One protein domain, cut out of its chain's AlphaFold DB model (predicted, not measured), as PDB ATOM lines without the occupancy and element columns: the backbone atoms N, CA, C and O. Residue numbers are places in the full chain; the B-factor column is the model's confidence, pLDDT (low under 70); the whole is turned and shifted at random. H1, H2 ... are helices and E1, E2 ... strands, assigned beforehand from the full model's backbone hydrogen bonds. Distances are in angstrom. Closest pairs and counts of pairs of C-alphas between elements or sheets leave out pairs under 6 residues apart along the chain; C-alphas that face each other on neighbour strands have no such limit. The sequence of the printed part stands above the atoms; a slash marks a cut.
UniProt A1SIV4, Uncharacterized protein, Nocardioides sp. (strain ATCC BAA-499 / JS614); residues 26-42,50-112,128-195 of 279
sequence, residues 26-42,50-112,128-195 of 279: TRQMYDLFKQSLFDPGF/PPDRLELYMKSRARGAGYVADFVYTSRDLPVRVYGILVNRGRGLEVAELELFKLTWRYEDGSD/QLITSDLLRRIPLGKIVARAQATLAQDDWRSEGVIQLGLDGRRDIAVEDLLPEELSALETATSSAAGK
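This is residues 26 to 42, 50 to 112 and 128 to 195 of the 279 residues of an uncharacterized protein of Nocardioides sp. (strain ATCC BAA-499 / JS614) (UniProt A1SIV4). A strongly twisted six-stranded sheet curls round one helix, H3, and a second long helix, H5, packs on the same sheet and meets H3 near the last residues of both, about perpendicular. The long strands E1 to E4 make most of the sheet, and the short hairpin of E5 and E6 extends it; H1 only grazes it, and residues 103 to 112 are a tail leading away from E4. The 148 printed residues have five named helices and six strands, along the chain H1 E1 E2 E3 E4 H2 H3 H4 E5 E6 H5, a mixed class. The mixed sheet has the order E4, E3, E2, E1, E5, E6. The whole is compact, with a radius of gyration of the C-alphas of 15.8 A and spans of 45 by 36 by 29 A.

E1, residues 52 to 59, E2, 67 to 75, E3, 80 to 88, and E4, 93 to 102, form a meander, each strand the antiparallel neighbour of the one before; N 55 and O 72 are 2.9 A apart, N 71 and O 84 2.8 A, N 96 and O 85 2.8 A. Edge strand E4 bends by 63 degrees at residue 96. E1 pairs with E2 over residues 52 to 57 and with parallel E5, residues 161 to 165, over 58 to 59, where N 164 and O 58 are 2.7 A apart. E5 forms a hairpin with edge strand E6, residues 168 to 172; N 163 and O 170 are 2.8 A apart. H3, residues 140 to 153, and H5, residues 179 to 194, on one face of the sheet, make two layers, helices over a sheet. The closest C-alphas of H3 and E4 are those of Val 144 and Leu 93, 6.8 A apart; of H5 and E2, those of Ala 184 and Val 68, 4.9 A. H5's height over the sheet is 6.8 A. H3 touches H5 with residues 148 to 152 alone, about perpendicular at 74 degrees; the C-alphas of Gln 148 and Ala 192, their closest, are 4.8 A apart. H1, residues 26 to 32, only grazes the sheet with residues 28 to 32. H2, residues 132 to 137, is not on the sheet and is apart from H3. H4, residues 156 to 159, is only just not on the sheet, with 4 pairs of C-alphas within 10 A, and is near H5. In H1, H2, H3 and H5 every O i to N i+4 pair is within hydrogen-bond range; H4 is too short for one.

H1 begins at C-alpha 26 (135.691, 156.233, 133.482), and H5 ends at C-alpha 194 (169.216, 153.847, 154.516). From first to last C-alpha E1 measures 22.7 A, E2 24.6 A, E3 25.6 A, E4 25.7 A, H3 20.1 A and H5 22.1 A.

The two C-alphas farthest apart are those of Asp 112 and Gly 194, 53.3 A. Residues 43 to 49 and 113 to 127 are not printed; the gaps are 14.8 A and 26.6 A between C-alphas. Of the links printed whole, none is long. Mean pLDDT of the printed part is 72.4; 50 residues are under 70, among them 26 to 42 and 103 to 112.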
ATOM      1  N   THR A  26     135.118 157.498 133.961       54.75
ATOM      2  CA  THR A  26     135.691 156.233 133.482       54.75
ATOM      3  C   THR A  26     136.985 156.449 132.685       54.75
ATOM      4  O   THR A  26     137.999 155.820 132.983       54.75
ATOM      5  N   ARG A  27     137.006 157.380 131.722       54.59
ATOM      6  CA  ARG A  27     138.203 157.679 130.912       54.59
ATOM      7  C   ARG A  27     139.328 158.280 131.754       54.59
ATOM      8  O   ARG A  27     140.472 157.856 131.631       54.59
ATOM      9  N   GLN A  28     138.980 159.177 132.675       55.03
ATOM     10  CA  GLN A  28     139.908 159.697 133.675       55.03
ATOM     11  C   GLN A  28     140.505 158.602 134.532       55.03
ATOM     12  O   GLN A  28     141.703 158.604 134.739       55.03
ATOM     13  N   MET A  29     139.699 157.662 135.020       54.69
ATOM     14  CA  MET A  29     140.180 156.539 135.810       54.69
ATOM     15  C   MET A  29     141.121 155.666 134.981       54.69
ATOM     16  O   MET A  29     142.220 155.359 135.432       54.69
ATOM     17  N   TYR A  30     140.769 155.343 133.738       57.16
ATOM     18  CA  TYR A  30     141.678 154.624 132.845       57.16
ATOM     19  C   TYR A  30     143.014 155.355 132.641       57.16
ATOM     20  O   TYR A  30     144.060 154.706 132.673       57.16
ATOM     21  N   ASP A  31     143.013 156.677 132.483       55.56
ATOM     22  CA  ASP A  31     144.234 157.467 132.277       55.56
ATOM     23  C   ASP A  31     145.033 157.712 133.574       55.56
ATOM     24  O   ASP A  31     146.262 157.596 133.566       55.56
ATOM     25  N   LEU A  32     144.353 157.964 134.693       53.06
ATOM     26  CA  LEU A  32     144.873 158.077 136.067       53.06
ATOM     27  C   LEU A  32     145.612 156.800 136.465       53.06
ATOM     28  O   LEU A  32     146.741 156.789 136.959       53.06
ATOM     29  N   PHE A  33     145.008 155.663 136.167       55.22
ATOM     30  CA  PHE A  33     145.596 154.383 136.503       55.22
ATOM     31  C   PHE A  33     146.471 153.824 135.382       55.22
ATOM     32  O   PHE A  33     147.155 152.822 135.597       55.22
ATOM     33  N   LYS A  34     146.546 154.507 134.231       59.44
ATOM     34  CA  LYS A  34     147.257 154.069 133.018       59.44
ATOM     35  C   LYS A  34     146.876 152.624 132.664       59.44
ATOM     36  O   LYS A  34     147.744 151.758 132.554       59.44
ATOM     37  N   GLN A  35     145.575 152.384 132.499       47.16
ATOM     38  CA  GLN A  35     144.939 151.089 132.224       47.16
ATOM     39  C   GLN A  35     144.850 150.118 133.414       47.16
ATOM     40  O   GLN A  35     144.792 148.910 133.205       47.16
ATOM     41  N   SER A  36     144.827 150.595 134.658       41.56
ATOM     42  CA  SER A  36     144.283 149.796 135.775       41.56
ATOM     43  C   SER A  36     142.881 150.323 136.101       41.56
ATOM     44  O   SER A  36     142.634 151.512 135.976       41.56
ATOM     45  N   LEU A  37     141.917 149.483 136.449       37.09
ATOM     46  CA  LEU A  37     140.602 149.967 136.883       37.09
ATOM     47  C   LEU A  37     140.602 149.878 138.398       37.09
ATOM     48  O   LEU A  37     140.540 148.787 138.951       37.09
ATOM     49  N   PHE A  38     140.741 151.007 139.082       47.31
ATOM     50  CA  PHE A  38     140.776 151.045 140.542       47.31
ATOM     51  C   PHE A  38     139.736 152.010 141.068       47.31
ATOM     52  O   PHE A  38     139.789 153.183 140.736       47.31
ATOM     53  N   ASP A  39     138.867 151.550 141.961       45.00
ATOM     54  CA  ASP A  39     138.111 152.428 142.844       45.00
ATOM     55  C   ASP A  39     138.849 152.532 144.208       45.00
ATOM     56  O   ASP A  39     138.918 151.534 144.925       45.00
ATOM     57  N   PRO A  40     139.399 153.698 144.610       47.59
ATOM     58  CA  PRO A  40     139.947 153.984 145.943       47.59
ATOM     59  C   PRO A  40     138.955 153.865 147.097       47.59
ATOM     60  O   PRO A  40     139.307 154.210 148.225       47.59
ATOM     61  N   GLY A  41     137.722 153.428 146.848       49.56
ATOM     62  CA  GLY A  41     136.631 153.552 147.798       49.56
ATOM     63  C   GLY A  41     136.122 154.987 147.804       49.56
ATOM     64  O   GLY A  41     136.006 155.600 148.864       49.56
ATOM     65  N   PHE A  42     135.862 155.545 146.614       49.38
ATOM     66  CA  PHE A  42     135.240 156.862 146.444       49.38
ATOM     67  C   PHE A  42     133.893 156.975 147.187       49.38
ATOM     68  O   PHE A  42     133.569 158.081 147.616       49.38
ATOM     69  N   PRO A  50     140.225 159.560 158.699       53.44
ATOM     70  CA  PRO A  50     141.259 160.190 159.516       53.44
ATOM     71  C   PRO A  50     141.748 161.480 158.833       53.44
ATOM     72  O   PRO A  50     141.732 161.546 157.602       53.44
ATOM     73  N   PRO A  51     142.157 162.514 159.594       64.06
ATOM     74  CA  PRO A  51     142.397 163.856 159.054       64.06
ATOM     75  C   PRO A  51     143.361 163.860 157.859       64.06
ATOM     76  O   PRO A  51     143.129 164.616 156.923       64.06
ATOM     77  N   ASP A  52     144.344 162.947 157.866       79.00
ATOM     78  CA  ASP A  52     145.268 162.672 156.765       79.00
ATOM     79  C   ASP A  52     145.456 161.151 156.546       79.00
ATOM     80  O   ASP A  52     146.169 160.480 157.310       79.00
ATOM     81  N   ARG A  53     144.907 160.598 155.462       83.19
ATOM     82  CA  ARG A  53     145.089 159.199 155.038       83.19
ATOM     83  C   ARG A  53     146.176 159.107 153.965       83.19
ATOM     84  O   ARG A  53     146.173 159.890 153.022       83.19
ATOM     85  N   LEU A  54     147.101 158.159 154.124       85.62
ATOM     86  CA  LEU A  54     148.100 157.797 153.117       85.62
ATOM     87  C   LEU A  54     147.996 156.297 152.874       85.62
ATOM     88  O   LEU A  54     148.101 155.529 153.828       85.62
ATOM     89  N   GLU A  55     147.828 155.913 151.620       83.50
ATOM     90  CA  GLU A  55     147.828 154.524 151.179       83.50
ATOM     91  C   GLU A  55     148.903 154.333 150.122       83.50
ATOM     92  O   GLU A  55     149.115 155.217 149.289       83.50
ATOM     93  N   LEU A  56     149.589 153.196 150.192       82.19
ATOM     94  CA  LEU A  56     150.608 152.791 149.235       82.19
ATOM     95  C   LEU A  56     150.090 151.598 148.448       82.19
ATOM     96  O   LEU A  56     149.440 150.715 149.009       82.19
ATOM     97  N   TYR A  57     150.404 151.579 147.164       79.88
ATOM     98  CA  TYR A  57     149.934 150.560 146.247       79.88
ATOM     99  C   TYR A  57     151.046 150.112 145.316       79.88
ATOM    100  O   TYR A  57     151.911 150.898 144.926       79.88
ATOM    101  N   MET A  58     150.976 148.854 144.899       75.31
ATOM    102  CA  MET A  58     151.816 148.337 143.831       75.31
ATOM    103  C   MET A  58     151.028 148.236 142.541       75.31
ATOM    104  O   MET A  58     149.920 147.715 142.536       75.31
ATOM    105  N   LYS A  59     151.587 148.697 141.427       68.19
ATOM    106  CA  LYS A  59     151.014 148.399 140.119       68.19
ATOM    107  C   LYS A  59     151.549 147.085 139.578       68.19
ATOM    108  O   LYS A  59     152.750 146.866 139.557       68.19
ATOM    109  N   SER A  60     150.625 146.325 139.003       57.09
ATOM    110  CA  SER A  60     150.855 145.075 138.266       57.09
ATOM    111  C   SER A  60     151.756 145.192 137.025       57.09
ATOM    112  O   SER A  60     152.094 144.187 136.408       57.09
ATOM    113  N   ARG A  61     152.127 146.407 136.596       60.78
ATOM    114  CA  ARG A  61     153.001 146.639 135.436       60.78
ATOM    115  C   ARG A  61     154.244 147.413 135.843       60.78
ATOM    116  O   ARG A  61     154.141 148.417 136.548       60.78
ATOM    117  N   ALA A  62     155.387 146.997 135.297       56.78
ATOM    118  CA  ALA A  62     156.671 147.649 135.506       56.78
ATOM    119  C   ALA A  62     156.587 149.148 135.182       56.78
ATOM    120  O   ALA A  62     156.347 149.565 134.046       56.78
ATOM    121  N   ARG A  63     156.804 149.970 136.203       65.31
ATOM    122  CA  ARG A  63     157.099 151.390 136.047       65.31
ATOM    123  C   ARG A  63     158.605 151.510 135.872       65.31
ATOM    124  O   ARG A  63     159.351 150.723 136.447       65.31
ATOM    125  N   GLY A  64     159.030 152.443 135.023       67.31
ATOM    126  CA  GLY A  64     160.427 152.594 134.612       67.31
ATOM    127  C   GLY A  64     161.436 152.651 135.768       67.31
ATOM    128  O   GLY A  64     161.089 152.686 136.945       67.31
ATOM    129  N   ALA A  65     162.722 152.682 135.416       74.69
ATOM    130  CA  ALA A  65     163.828 152.508 136.356       74.69
ATOM    131  C   ALA A  65     163.669 153.270 137.691       74.69
ATOM    132  O   ALA A  65     163.496 154.495 137.726       74.69
ATOM    133  N   GLY A  66     163.794 152.517 138.786       77.06
ATOM    134  CA  GLY A  66     163.731 153.031 140.151       77.06
ATOM    135  C   GLY A  66     162.327 153.101 140.747       77.06
ATOM    136  O   GLY A  66     162.186 153.713 141.796       77.06
ATOM    137  N   TYR A  67     161.295 152.530 140.128       84.12
ATOM    138  CA  TYR A  67     159.962 152.453 140.733       84.12
ATOM    139  C   TYR A  67     159.953 151.796 142.119       84.12
ATOM    140  O   TYR A  67     160.690 150.847 142.375       84.12
ATOM    141  N   VAL A  68     159.093 152.320 142.995       82.62
ATOM    142  CA  VAL A  68     158.867 151.805 144.347       82.62
ATOM    143  C   VAL A  68     157.393 151.475 144.566       82.62
ATOM    144  O   VAL A  68     157.051 150.317 144.778       82.62
ATOM    145  N   ALA A  69     156.526 152.486 144.548       84.94
ATOM    146  CA  ALA A  69     155.106 152.335 144.842       84.94
ATOM    147  C   ALA A  69     154.331 153.555 144.349       84.94
ATOM    148  O   ALA A  69     154.871 154.662 144.286       84.94
ATOM    149  N   ASP A  70     153.048 153.373 144.093       85.06
ATOM    150  CA  ASP A  70     152.101 154.468 143.958       85.06
ATOM    151  C   ASP A  70     151.592 154.873 145.345       85.06
ATOM    152  O   ASP A  70     151.550 154.058 146.270       85.06
ATOM    153  N   PHE A  71     151.168 156.126 145.503       86.88
ATOM    154  CA  PHE A  71     150.496 156.575 146.717       86.88
ATOM    155  C   PHE A  71     149.212 157.337 146.421       86.88
ATOM    156  O   PHE A  71     149.117 158.077 145.443       86.88
ATOM    157  N   VAL A  72     148.251 157.210 147.332       85.75
ATOM    158  CA  VAL A  72     147.074 158.077 147.410       85.75
ATOM    159  C   VAL A  72     147.085 158.764 148.765       85.75
ATOM    160  O   VAL A  72     147.129 158.123 149.815       85.75
ATOM    161  N   TYR A  73     147.042 160.090 148.741       86.50
ATOM    162  CA  TYR A  73     146.942 160.930 149.918       86.50
ATOM    163  C   TYR A  73     145.622 161.696 149.912       86.50
ATOM    164  O   TYR A  73     145.299 162.421 148.970       86.50
ATOM    165  N   THR A  74     144.872 161.547 150.998       83.19
ATOM    166  CA  THR A  74     143.627 162.277 151.240       83.19
ATOM    167  C   THR A  74     143.765 163.063 152.530       83.19
ATOM    168  O   THR A  74     144.170 162.511 153.551       83.19
ATOM    169  N   SER A  75     143.412 164.344 152.493       83.75
ATOM    170  CA  SER A  75     143.376 165.205 153.671       83.75
ATOM    171  C   SER A  75     142.082 165.994 153.688       83.75
ATOM    172  O   SER A  75     141.603 166.411 152.636       83.75
ATOM    173  N   ARG A  76     141.523 166.221 154.879       79.25
ATOM    174  CA  ARG A  76     140.334 167.073 155.043       79.25
ATOM    175  C   ARG A  76     140.615 168.542 154.713       79.25
ATOM    176  O   ARG A  76     139.693 169.267 154.359       79.25
ATOM    177  N   ASP A  77     141.877 168.955 154.802       82.25
ATOM    178  CA  ASP A  77     142.310 170.337 154.567       82.25
ATOM    179  C   ASP A  77     142.595 170.629 153.084       82.25
ATOM    180  O   ASP A  77     142.896 171.768 152.704       82.25
ATOM    181  N   LEU A  78     142.522 169.599 152.233       82.06
ATOM    182  CA  LEU A  78     142.728 169.711 150.798       82.06
ATOM    183  C   LEU A  78     141.405 169.454 150.058       82.06
ATOM    184  O   LEU A  78     140.797 168.404 150.241       82.06
ATOM    185  N   PRO A  79     140.985 170.350 149.146       78.56
ATOM    186  CA  PRO A  79     139.829 170.126 148.274       78.56
ATOM    187  C   PRO A  79     140.112 169.111 147.150       78.56
ATOM    188  O   PRO A  79     139.307 168.951 146.229       78.56
ATOM    189  N   VAL A  80     141.274 168.452 147.198       79.12
ATOM    190  CA  VAL A  80     141.736 167.477 146.217       79.12
ATOM    191  C   VAL A  80     142.297 166.237 146.906       79.12
ATOM    192  O   VAL A  80     142.865 166.316 147.998       79.12
ATOM    193  N   ARG A  81     142.208 165.093 146.230       80.00
ATOM    194  CA  ARG A  81     143.055 163.928 146.495       80.00
ATOM    195  C   ARG A  81     144.338 164.069 145.701       80.00
ATOM    196  O   ARG A  81     144.333 164.568 144.578       80.00
ATOM    197  N   VAL A  82     145.426 163.616 146.301       86.31
ATOM    198  CA  VAL A  82     146.756 163.685 145.713       86.31
ATOM    199  C   VAL A  82     147.204 162.266 145.423       86.31
ATOM    200  O   VAL A  82     147.360 161.469 146.347       86.31
ATOM    201  N   TYR A  83     147.408 161.955 144.154       85.56
ATOM    202  CA  TYR A  83     148.032 160.713 143.720       85.56
ATOM    203  C   TYR A  83     149.460 161.004 143.278       85.56
ATOM    204  O   TYR A  83     149.759 162.093 142.783       85.56
ATOM    205  N   GLY A  84     150.351 160.039 143.443       86.25
ATOM    206  CA  GLY A  84     151.673 160.155 142.859       86.25
ATOM    207  C   GLY A  84     152.449 158.856 142.852       86.25
ATOM    208  O   GLY A  84     152.039 157.854 143.436       86.25
ATOM    209  N   ILE A  85     153.597 158.899 142.184       86.44
ATOM    210  CA  ILE A  85     154.479 157.746 141.998       86.44
ATOM    211  C   ILE A  85     155.777 157.985 142.760       86.44
ATOM    212  O   ILE A  85     156.455 158.993 142.552       86.44
ATOM    213  N   LEU A  86     156.137 157.042 143.628       87.69
ATOM    214  CA  LEU A  86     157.408 157.021 144.337       87.69
ATOM    215  C   LEU A  86     158.450 156.254 143.531       87.69
ATOM    216  O   LEU A  86     158.217 155.135 143.069       87.69
ATOM    217  N   VAL A  87     159.633 156.851 143.426       87.44
ATOM    218  CA  VAL A  87     160.821 156.234 142.839       87.44
ATOM    219  C   VAL A  87     162.022 156.388 143.772       87.44
ATOM    220  O   VAL A  87     162.080 157.314 144.577       87.44
ATOM    221  N   ASN A  88     163.016 155.513 143.656       85.00
ATOM    222  CA  ASN A  88     164.350 155.703 144.199       85.00
ATOM    223  C   ASN A  88     165.403 155.519 143.099       85.00
ATOM    224  O   ASN A  88     165.600 154.426 142.576       85.00
ATOM    225  N   ARG A  89     166.146 156.592 142.813       81.94
ATOM    226  CA  ARG A  89     167.260 156.607 141.849       81.94
ATOM    227  C   ARG A  89     168.635 156.699 142.528       81.94
ATOM    228  O   ARG A  89     169.573 157.276 141.986       81.94
ATOM    229  N   GLY A  90     168.747 156.186 143.755       75.75
ATOM    230  CA  GLY A  90     169.974 156.195 144.565       75.75
ATOM    231  C   GLY A  90     170.109 157.392 145.515       75.75
ATOM    232  O   GLY A  90     171.104 157.509 146.225       75.75
ATOM    233  N   ARG A  91     169.108 158.277 145.566       76.75
ATOM    234  CA  ARG A  91     169.064 159.448 146.466       76.75
ATOM    235  C   ARG A  91     167.997 159.313 147.558       76.75
ATOM    236  O   ARG A  91     167.787 160.242 148.341       76.75
ATOM    237  N   GLY A  92     167.356 158.148 147.663       78.56
ATOM    238  CA  GLY A  92     166.193 157.873 148.510       78.56
ATOM    239  C   GLY A  92     164.877 158.135 147.773       78.56
ATOM    240  O   GLY A  92     164.900 158.444 146.589       78.56
ATOM    241  N   LEU A  93     163.746 158.011 148.479       86.12
ATOM    242  CA  LEU A  93     162.427 158.192 147.858       86.12
ATOM    243  C   LEU A  93     162.224 159.618 147.324       86.12
ATOM    244  O   LEU A  93     162.408 160.594 148.057       86.12
ATOM    245  N   GLU A  94     161.813 159.687 146.065       88.06
ATOM    246  CA  GLU A  94     161.478 160.866 145.274       88.06
ATOM    247  C   GLU A  94     160.075 160.679 144.678       88.06
ATOM    248  O   GLU A  94     159.632 159.550 144.467       88.06
ATOM    249  N   VAL A  95     159.371 161.781 144.409       90.12
ATOM    250  CA  VAL A  95     158.077 161.758 143.709       90.12
ATOM    251  C   VAL A  95     158.343 162.005 142.227       90.12
ATOM    252  O   VAL A  95     158.848 163.070 141.873       90.12
ATOM    253  N   ALA A  96     158.058 161.020 141.378       85.38
ATOM    254  CA  ALA A  96     158.264 161.116 139.932       85.38
ATOM    255  C   ALA A  96     157.094 161.801 139.218       85.38
ATOM    256  O   ALA A  96     157.314 162.553 138.275       85.38
ATOM    257  N   GLU A  97     155.872 161.549 139.681       85.69
ATOM    258  CA  GLU A  97     154.634 162.080 139.111       85.69
ATOM    259  C   GLU A  97     153.686 162.476 140.245       85.69
ATOM    260  O   GLU A  97     153.668 161.826 141.297       85.69
ATOM    261  N   LEU A  98     152.926 163.550 140.030       86.19
ATOM    262  CA  LEU A  98     151.917 164.055 140.955       86.19
ATOM    263  C   LEU A  98     150.664 164.420 140.161       86.19
ATOM    264  O   LEU A  98     150.729 165.248 139.255       86.19
ATOM    265  N   GLU A  99     149.532 163.844 140.536       81.94
ATOM    266  CA  GLU A  99     148.238 164.101 139.912       81.94
ATOM    267  C   GLU A  99     147.227 164.524 140.990       81.94
ATOM    268  O   GLU A  99     147.253 164.037 142.127       81.94
ATOM    269  N   LEU A 100     146.358 165.481 140.653       80.38
ATOM    270  CA  LEU A 100     145.433 166.120 141.590       80.38
ATOM    271  C   LEU A 100     143.995 165.921 141.140       80.38
ATOM    272  O   LEU A 100     143.627 166.290 140.028       80.38
ATOM    273  N   PHE A 101     143.165 165.423 142.049       73.38
ATOM    274  CA  PHE A 101     141.775 165.086 141.761       73.38
ATOM    275  C   PHE A 101     140.864 165.895 142.659       73.38
ATOM    276  O   PHE A 101     140.909 165.723 143.874       73.38
ATOM    277  N   LYS A 102     140.014 166.758 142.092       70.88
ATOM    278  CA  LYS A 102     138.978 167.458 142.872       70.88
ATOM    279  C   LYS A 102     138.100 166.445 143.626       70.88
ATOM    280  O   LYS A 102     137.984 165.294 143.224       70.88
ATOM    281  N   LEU A 103     137.510 166.845 144.748       64.50
ATOM    282  CA  LEU A 103     136.598 165.974 145.506       64.50
ATOM    283  C   LEU A 103     135.142 166.066 145.030       64.50
ATOM    284  O   LEU A 103     134.351 165.173 145.302       64.50
ATOM    285  N   THR A 104     134.796 167.143 144.327       55.56
ATOM    286  CA  THR A 104     133.422 167.525 143.969       55.56
ATOM    287  C   THR A 104     133.111 167.299 142.490       55.56
ATOM    288  O   THR A 104     132.430 168.123 141.880       55.56
ATOM    289  N   TRP A 105     133.647 166.249 141.868       53.41
ATOM    290  CA  TRP A 105     133.312 165.972 140.468       53.41
ATOM    291  C   TRP A 105     131.813 165.682 140.360       53.41
ATOM    292  O   TRP A 105     131.276 164.902 141.148       53.41
ATOM    293  N   ARG A 106     131.133 166.338 139.412       42.41
ATOM    294  CA  ARG A 106     129.778 165.944 139.016       42.41
ATOM    295  C   ARG A 106     129.901 164.713 138.116       42.41
ATOM    296  O   ARG A 106     130.761 164.666 137.243       42.41
ATOM    297  N   TYR A 107     129.082 163.710 138.406       42.31
ATOM    298  CA  TYR A 107     129.072 162.412 137.744       42.31
ATOM    299  C   TYR A 107     128.053 162.430 136.606       42.31
ATOM    300  O   TYR A 107     126.861 162.535 136.881       42.31
ATOM    301  N   GLU A 108     128.502 162.251 135.366       41.53
ATOM    302  CA  GLU A 108     127.632 161.909 134.235       41.53
ATOM    303  C   GLU A 108     128.254 160.756 133.436       41.53
ATOM    304  O   GLU A 108     128.493 160.840 132.237       41.53
ATOM    305  N   ASP A 109     128.519 159.636 134.112       40.00
ATOM    306  CA  ASP A 109     128.799 158.375 133.421       40.00
ATOM    307  C   ASP A 109     127.445 157.755 133.012       40.00
ATOM    308  O   ASP A 109     126.925 156.838 133.648       40.00
ATOM    309  N   GLY A 110     126.830 158.325 131.975       38.56
ATOM    310  CA  GLY A 110     125.655 157.791 131.288       38.56
ATOM    311  C   GLY A 110     125.977 157.572 129.813       38.56
ATOM    312  O   GLY A 110     126.694 158.360 129.211       38.56
ATOM    313  N   SER A 111     125.436 156.513 129.216       41.62
ATOM    314  CA  SER A 111     125.574 156.140 127.798       41.62
ATOM    315  C   SER A 111     124.965 157.137 126.793       41.62
ATOM    316  O   SER A 111     124.627 156.746 125.681       41.62
ATOM    317  N   ASP A 112     124.807 158.401 127.173       41.81
ATOM    318  CA  ASP A 112     124.318 159.486 126.330       41.81
ATOM    319  C   ASP A 112     125.499 160.419 126.006       41.81
ATOM    320  O   ASP A 112     125.503 161.596 126.370       41.81
ATOM    321  N   GLN A 128     136.177 174.687 142.719       61.19
ATOM    322  CA  GLN A 128     137.426 175.269 143.217       61.19
ATOM    323  C   GLN A 128     138.629 174.922 142.323       61.19
ATOM    324  O   GLN A 128     138.941 173.751 142.082       61.19
ATOM    325  N   LEU A 129     139.275 175.956 141.778       69.75
ATOM    326  CA  LEU A 129     140.405 175.801 140.865       69.75
ATOM    327  C   LEU A 129     141.671 175.367 141.613       69.75
ATOM    328  O   LEU A 129     141.851 175.660 142.799       69.75
ATOM    329  N   ILE A 130     142.574 174.692 140.901       76.88
ATOM    330  CA  ILE A 130     143.901 174.353 141.416       76.88
ATOM    331  C   ILE A 130     144.762 175.617 141.362       76.88
ATOM    332  O   ILE A 130     144.954 176.206 140.303       76.88
ATOM    333  N   THR A 131     145.277 176.048 142.512       81.94
ATOM    334  CA  THR A 131     146.079 177.274 142.644       81.94
ATOM    335  C   THR A 131     147.483 176.968 143.156       81.94
ATOM    336  O   THR A 131     147.722 175.930 143.771       81.94
ATOM    337  N   SER A 132     148.427 177.899 142.973       83.94
ATOM    338  CA  SER A 132     149.774 177.770 143.561       83.94
ATOM    339  C   SER A 132     149.731 177.625 145.088       83.94
ATOM    340  O   SER A 132     150.531 176.888 145.659       83.94
ATOM    341  N   ASP A 133     148.773 178.281 145.748       85.81
ATOM    342  CA  ASP A 133     148.550 178.129 147.187       85.81
ATOM    343  C   ASP A 133     148.143 176.694 147.555       85.81
ATOM    344  O   ASP A 133     148.714 176.105 148.473       85.81
ATOM    345  N   LEU A 134     147.227 176.090 146.788       85.94
ATOM    346  CA  LEU A 134     146.863 174.687 146.968       85.94
ATOM    347  C   LEU A 134     148.084 173.767 146.817       85.94
ATOM    348  O   LEU A 134     148.305 172.913 147.672       85.94
ATOM    349  N   LEU A 135     148.907 173.974 145.785       89.38
ATOM    350  CA  LEU A 135     150.121 173.180 145.565       89.38
ATOM    351  C   LEU A 135     151.106 173.286 146.738       89.38
ATOM    352  O   LEU A 135     151.683 172.284 147.150       89.38
ATOM    353  N   ARG A 136     151.273 174.484 147.315       90.19
ATOM    354  CA  ARG A 136     152.142 174.712 148.485       90.19
ATOM    355  C   ARG A 136     151.618 174.050 149.756       90.19
ATOM    356  O   ARG A 136     152.418 173.717 150.629       90.19
ATOM    357  N   ARG A 137     150.301 173.866 149.871       89.31
ATOM    358  CA  ARG A 137     149.665 173.191 151.009       89.31
ATOM    359  C   ARG A 137     149.802 171.671 150.970       89.31
ATOM    360  O   ARG A 137     149.663 171.045 152.017       89.31
ATOM    361  N   ILE A 138     150.102 171.069 149.816       91.69
ATOM    362  CA  ILE A 138     150.313 169.618 149.720       91.69
ATOM    363  C   ILE A 138     151.585 169.242 150.493       91.69
ATOM    364  O   ILE A 138     152.688 169.654 150.118       91.69
ATOM    365  N   PRO A 139     151.491 168.422 151.555       92.75
ATOM    366  CA  PRO A 139     152.619 168.175 152.438       92.75
ATOM    367  C   PRO A 139     153.515 167.049 151.896       92.75
ATOM    368  O   PRO A 139     153.704 166.028 152.558       92.75
ATOM    369  N   LEU A 140     154.103 167.229 150.705       91.69
ATOM    370  CA  LEU A 140     154.917 166.207 150.018       91.69
ATOM    371  C   LEU A 140     156.026 165.631 150.912       91.69
ATOM    372  O   LEU A 140     156.230 164.421 150.951       91.69
ATOM    373  N   GLY A 141     156.694 166.476 151.707       88.81
ATOM    374  CA  GLY A 141     157.708 166.018 152.659       88.81
ATOM    375  C   GLY A 141     157.153 165.072 153.734       88.81
ATOM    376  O   GLY A 141     157.797 164.079 154.067       88.81
ATOM    377  N   LYS A 142     155.941 165.339 154.246       90.12
ATOM    378  CA  LYS A 142     155.247 164.472 155.216       90.12
ATOM    379  C   LYS A 142     154.788 163.174 154.555       90.12
ATOM    380  O   LYS A 142     154.906 162.123 155.174       90.12
ATOM    381  N   ILE A 143     154.297 163.244 153.316       90.50
ATOM    382  CA  ILE A 143     153.884 162.074 152.529       90.50
ATOM    383  C   ILE A 143     155.075 161.133 152.339       90.50
ATOM    384  O   ILE A 143     155.000 159.976 152.739       90.50
ATOM    385  N   VAL A 144     156.205 161.642 151.837       90.25
ATOM    386  CA  VAL A 144     157.419 160.838 151.626       90.25
ATOM    387  C   VAL A 144     157.950 160.271 152.944       90.25
ATOM    388  O   VAL A 144     158.300 159.096 152.999       90.25
ATOM    389  N   ALA A 145     157.981 161.062 154.021       86.88
ATOM    390  CA  ALA A 145     158.439 160.582 155.326       86.88
ATOM    391  C   ALA A 145     157.535 159.477 155.900       86.88
ATOM    392  O   ALA A 145     158.037 158.507 156.467       86.88
ATOM    393  N   ARG A 146     156.210 159.596 155.737       87.19
ATOM    394  CA  ARG A 146     155.258 158.549 156.132       87.19
ATOM    395  C   ARG A 146     155.418 157.300 155.272       87.19
ATOM    396  O   ARG A 146     155.479 156.218 155.836       87.19
ATOM    397  N   ALA A 147     155.564 157.448 153.955       86.75
ATOM    398  CA  ALA A 147     155.806 156.321 153.059       86.75
ATOM    399  C   ALA A 147     157.091 155.569 153.438       86.75
ATOM    400  O   ALA A 147     157.080 154.349 153.548       86.75
ATOM    401  N   GLN A 148     158.177 156.293 153.735       85.56
ATOM    402  CA  GLN A 148     159.412 155.697 154.258       85.56
ATOM    403  C   GLN A 148     159.174 154.953 155.572       85.56
ATOM    404  O   GLN A 148     159.648 153.835 155.725       85.56
ATOM    405  N   ALA A 149     158.450 155.554 156.521       82.31
ATOM    406  CA  ALA A 149     158.159 154.908 157.796       82.31
ATOM    407  C   ALA A 149     157.356 153.611 157.614       82.31
ATOM    408  O   ALA A 149     157.728 152.606 158.207       82.31
ATOM    409  N   THR A 150     156.328 153.616 156.760       82.00
ATOM    410  CA  THR A 150     155.528 152.427 156.430       82.00
ATOM    411  C   THR A 150     156.378 151.342 155.765       82.00
ATOM    412  O   THR A 150     156.388 150.204 156.212       82.00
ATOM    413  N   LEU A 151     157.182 151.691 154.757       81.56
ATOM    414  CA  LEU A 151     158.060 150.730 154.070       81.56
ATOM    415  C   LEU A 151     159.160 150.154 154.979       81.56
ATOM    416  O   LEU A 151     159.645 149.050 154.737       81.56
ATOM    417  N   ALA A 152     159.572 150.898 156.009       80.19
ATOM    418  CA  ALA A 152     160.563 150.460 156.992       80.19
ATOM    419  C   ALA A 152     159.998 149.538 158.082       80.19
ATOM    420  O   ALA A 152     160.793 148.916 158.784       80.19
ATOM    421  N   GLN A 153     158.673 149.490 158.267       76.12
ATOM    422  CA  GLN A 153     158.032 148.552 159.200       76.12
ATOM    423  C   GLN A 153     158.124 147.116 158.702       76.12
ATOM    424  O   GLN A 153     158.227 146.205 159.512       76.12
ATOM    425  N   ASP A 154     158.201 146.952 157.382       76.44
ATOM    426  CA  ASP A 154     158.424 145.668 156.727       76.44
ATOM    427  C   ASP A 154     157.270 144.663 156.841       76.44
ATOM    428  O   ASP A 154     157.404 143.513 156.428       76.44
ATOM    429  N   ASP A 155     156.116 145.124 157.325       72.88
ATOM    430  CA  ASP A 155     154.900 144.326 157.517       72.88
ATOM    431  C   ASP A 155     154.435 143.658 156.213       72.88
ATOM    432  O   ASP A 155     153.905 142.549 156.233       72.88
ATOM    433  N   TRP A 156     154.723 144.272 155.058       76.56
ATOM    434  CA  TRP A 156     154.403 143.720 153.738       76.56
ATOM    435  C   TRP A 156     155.027 142.343 153.481       76.56
ATOM    436  O   TRP A 156     154.482 141.570 152.700       76.56
ATOM    437  N   ARG A 157     156.146 142.012 154.142       75.25
ATOM    438  CA  ARG A 157     156.789 140.695 154.022       75.25
ATOM    439  C   ARG A 157     155.966 139.574 154.652       75.25
ATOM    440  O   ARG A 157     156.124 138.422 154.262       75.25
ATOM    441  N   SER A 158     155.135 139.899 155.638       70.38
ATOM    442  CA  SER A 158     154.284 138.942 156.352       70.38
ATOM    443  C   SER A 158     152.806 139.067 155.999       70.38
ATOM    444  O   SER A 158     152.094 138.070 156.027       70.38
ATOM    445  N   GLU A 159     152.341 140.274 155.691       69.94
ATOM    446  CA  GLU A 159     150.927 140.584 155.456       69.94
ATOM    447  C   GLU A 159     150.577 140.658 153.962       69.94
ATOM    448  O   GLU A 159     149.401 140.709 153.607       69.94
ATOM    449  N   GLY A 160     151.585 140.635 153.083       74.12
ATOM    450  CA  GLY A 160     151.408 140.852 151.654       74.12
ATOM    451  C   GLY A 160     151.267 142.333 151.304       74.12
ATOM    452  O   GLY A 160     151.569 143.231 152.093       74.12
ATOM    453  N   VAL A 161     150.835 142.604 150.079       74.38
ATOM    454  CA  VAL A 161     150.696 143.963 149.550       74.38
ATOM    455  C   VAL A 161     149.382 144.149 148.827       74.38
ATOM    456  O   VAL A 161     148.791 143.217 148.289       74.38
ATOM    457  N   ILE A 162     148.958 145.403 148.754       72.81
ATOM    458  CA  ILE A 162     147.816 145.786 147.941       72.81
ATOM    459  C   ILE A 162     148.320 146.073 146.523       72.81
ATOM    460  O   ILE A 162     149.017 147.069 146.290       72.81
ATOM    461  N   GLN A 163     147.945 145.220 145.572       70.69
ATOM    462  CA  GLN A 163     148.214 145.414 144.151       70.69
ATOM    463  C   GLN A 163     147.007 146.043 143.440       70.69
ATOM    464  O   GLN A 163     145.841 145.768 143.741       70.69
ATOM    465  N   LEU A 164     147.310 146.888 142.459       64.75
ATOM    466  CA  LEU A 164     146.383 147.515 141.532       64.75
ATOM    467  C   LEU A 164     146.527 146.893 140.138       64.75
ATOM    468  O   LEU A 164     147.611 146.905 139.533       64.75
ATOM    469  N   GLY A 165     145.411 146.391 139.608       57.25
ATOM    470  CA  GLY A 165     145.323 145.792 138.276       57.25
ATOM    471  C   GLY A 165     144.047 146.170 137.522       57.25
ATOM    472  O   GLY A 165     143.255 146.998 137.966       57.25
ATOM    473  N   LEU A 166     143.857 145.569 136.345       52.19
ATOM    474  CA  LEU A 166     142.634 145.721 135.539       52.19
ATOM    475  C   LEU A 166     141.379 145.215 136.264       52.19
ATOM    476  O   LEU A 166     140.289 145.707 136.009       52.19
ATOM    477  N   ASP A 167     141.549 144.279 137.192       55.06
ATOM    478  CA  ASP A 167     140.455 143.620 137.904       55.06
ATOM    479  C   ASP A 167     140.186 144.234 139.295       55.06
ATOM    480  O   ASP A 167     139.541 143.605 140.135       55.06
ATOM    481  N   GLY A 168     140.711 145.434 139.572       57.53
ATOM    482  CA  GLY A 168     140.519 146.129 140.845       57.53
ATOM    483  C   GLY A 168     141.673 146.005 141.841       57.53
ATOM    484  O   GLY A 168     142.817 145.699 141.494       57.53
ATOM    485  N   ARG A 169     141.344 146.304 143.105       66.69
ATOM    486  CA  ARG A 169     142.224 146.164 144.272       66.69
ATOM    487  C   ARG A 169     142.309 144.690 144.665       66.69
ATOM    488  O   ARG A 169     141.276 144.064 144.891       66.69
ATOM    489  N   ARG A 170     143.525 144.162 144.792       69.06
ATOM    490  CA  ARG A 170     143.779 142.795 145.262       69.06
ATOM    491  C   ARG A 170     144.810 142.804 146.374       69.06
ATOM    492  O   ARG A 170     145.832 143.472 146.248       69.06
ATOM    493  N   ASP A 171     144.538 142.049 147.427       75.44
ATOM    494  CA  ASP A 171     145.553 141.711 148.416       75.44
ATOM    495  C   ASP A 171     146.343 140.520 147.863       75.44
ATOM    496  O   ASP A 171     145.759 139.504 147.481       75.44
ATOM    497  N   ILE A 172     147.656 140.687 147.732       75.31
ATOM    498  CA  ILE A 172     148.562 139.718 147.117       75.31
ATOM    499  C   ILE A 172     149.577 139.273 148.158       75.31
ATOM    500  O   ILE A 172     150.243 140.101 148.784       75.31
ATOM    501  N   ALA A 173     149.679 137.958 148.337       77.06
ATOM    502  CA  ALA A 173     150.682 137.357 149.196       77.06
ATOM    503  C   ALA A 173     152.076 137.514 148.569       77.06
ATOM    504  O   ALA A 173     152.222 137.618 147.353       77.06
ATOM    505  N   VAL A 174     153.124 137.552 149.390       76.06
ATOM    506  CA  VAL A 174     154.487 137.849 148.912       76.06
ATOM    507  C   VAL A 174     154.977 136.806 147.908       76.06
ATOM    508  O   VAL A 174     155.689 137.141 146.965       76.06
ATOM    509  N   GLU A 175     154.572 135.553 148.092       79.00
ATOM    510  CA  GLU A 175     154.851 134.423 147.209       79.00
ATOM    511  C   GLU A 175     154.259 134.563 145.800       79.00
ATOM    512  O   GLU A 175     154.791 133.967 144.864       79.00
ATOM    513  N   ASP A 176     153.207 135.369 145.645       80.81
ATOM    514  CA  ASP A 176     152.516 135.605 144.376       80.81
ATOM    515  C   ASP A 176     153.028 136.866 143.654       80.81
ATOM    516  O   ASP A 176     152.546 137.204 142.569       80.81
ATOM    517  N   LEU A 177     154.005 137.573 144.237       75.06
ATOM    518  CA  LEU A 177     154.596 138.759 143.624       75.06
ATOM    519  C   LEU A 177     155.499 138.399 142.452       75.06
ATOM    520  O   LEU A 177     156.326 137.485 142.513       75.06
ATOM    521  N   LEU A 178     155.405 139.200 141.392       79.38
ATOM    522  CA  LEU A 178     156.349 139.112 140.290       79.38
ATOM    523  C   LEU A 178     157.755 139.528 140.764       79.38
ATOM    524  O   LEU A 178     157.889 140.370 141.660       79.38
ATOM    525  N   PRO A 179     158.835 139.001 140.158       78.12
ATOM    526  CA  PRO A 179     160.200 139.352 140.547       78.12
ATOM    527  C   PRO A 179     160.481 140.860 140.524       78.12
ATOM    528  O   PRO A 179     161.191 141.374 141.390       78.12
ATOM    529  N   GLU A 180     159.913 141.590 139.560       71.00
ATOM    530  CA  GLU A 180     160.062 143.044 139.474       71.00
ATOM    531  C   GLU A 180     159.364 143.774 140.631       71.00
ATOM    532  O   GLU A 180     159.860 144.793 141.114       71.00
ATOM    533  N   GLU A 181     158.233 143.249 141.095       74.38
ATOM    534  CA  GLU A 181     157.453 143.794 142.206       74.38
ATOM    535  C   GLU A 181     158.179 143.571 143.529       74.38
ATOM    536  O   GLU A 181     158.402 144.513 144.295       74.38
ATOM    537  N   LEU A 182     158.646 142.344 143.752       77.44
ATOM    538  CA  LEU A 182     159.458 142.012 144.913       77.44
ATOM    539  C   LEU A 182     160.724 142.881 144.965       77.44
ATOM    540  O   LEU A 182     161.029 143.476 145.998       77.44
ATOM    541  N   SER A 183     161.415 143.044 143.832       76.00
ATOM    542  CA  SER A 183     162.598 143.905 143.730       76.00
ATOM    543  C   SER A 183     162.293 145.378 144.035       76.00
ATOM    544  O   SER A 183     163.097 146.059 144.686       76.00
ATOM    545  N   ALA A 184     161.127 145.882 143.618       74.38
ATOM    546  CA  ALA A 184     160.686 147.238 143.935       74.38
ATOM    547  C   ALA A 184     160.479 147.425 145.448       74.38
ATOM    548  O   ALA A 184     160.974 148.406 146.011       74.38
ATOM    549  N   LEU A 185     159.834 146.468 146.126       76.12
ATOM    550  CA  LEU A 185     159.636 146.496 147.580       76.12
ATOM    551  C   LEU A 185     160.952 146.375 148.350       76.12
ATOM    552  O   LEU A 185     161.204 147.139 149.281       76.12
ATOM    553  N   GLU A 186     161.845 145.481 147.935       79.31
ATOM    554  CA  GLU A 186     163.169 145.344 148.546       79.31
ATOM    555  C   GLU A 186     164.001 146.621 148.400       79.31
ATOM    556  O   GLU A 186     164.637 147.080 149.360       79.31
ATOM    557  N   THR A 187     163.949 147.243 147.220       74.00
ATOM    558  CA  THR A 187     164.557 148.553 146.969       74.00
ATOM    559  C   THR A 187     163.942 149.602 147.889       74.00
ATOM    560  O   THR A 187     164.669 150.392 148.500       74.00
ATOM    561  N   ALA A 188     162.619 149.606 148.046       71.50
ATOM    562  CA  ALA A 188     161.881 150.531 148.894       71.50
ATOM    563  C   ALA A 188     162.276 150.416 150.375       71.50
ATOM    564  O   ALA A 188     162.647 151.420 150.992       71.50
ATOM    565  N   THR A 189     162.284 149.199 150.925       77.06
ATOM    566  CA  THR A 189     162.690 148.929 152.311       77.06
ATOM    567  C   THR A 189     164.151 149.294 152.537       77.06
ATOM    568  O   THR A 189     164.474 149.968 153.516       77.06
ATOM    569  N   SER A 190     165.039 148.956 151.597       74.94
ATOM    570  CA  SER A 190     166.459 149.331 151.668       74.94
ATOM    571  C   SER A 190     166.645 150.853 151.672       74.94
ATOM    572  O   SER A 190     167.444 151.400 152.437       74.94
ATOM    573  N   SER A 191     165.854 151.567 150.867       69.88
ATOM    574  CA  SER A 191     165.856 153.035 150.790       69.88
ATOM    575  C   SER A 191     165.364 153.686 152.075       69.88
ATOM    576  O   SER A 191     165.907 154.706 152.509       69.88
ATOM    577  N   ALA A 192     164.325 153.109 152.676       69.38
ATOM    578  CA  ALA A 192     163.744 153.576 153.922       69.38
ATOM    579  C   ALA A 192     164.681 153.315 155.114       69.38
ATOM    580  O   ALA A 192     164.887 154.200 155.948       69.38
ATOM    581  N   ALA A 193     165.342 152.153 155.141       65.62
ATOM    582  CA  ALA A 193     166.351 151.808 156.137       65.62
ATOM    583  C   ALA A 193     167.608 152.695 156.029       65.62
ATOM    584  O   ALA A 193     168.146 153.146 157.045       65.62
ATOM    585  N   GLY A 194     168.038 153.018 154.801       54.66
ATOM    586  CA  GLY A 194     169.216 153.847 154.516       54.66
ATOM    587  C   GLY A 194     169.070 155.333 154.868       54.66
ATOM    588  O   GLY A 194     170.065 156.053 154.945       54.66
ATOM    589  N   LYS A 195     167.844 155.810 155.131       49.22
ATOM    590  CA  LYS A 195     167.533 157.210 155.463       49.22
ATOM    591  C   LYS A 195     166.950 157.368 156.871       49.22
ATOM    592  O   LYS A 195     166.075 158.201 157.099       49.22
TER     593      LYS A 195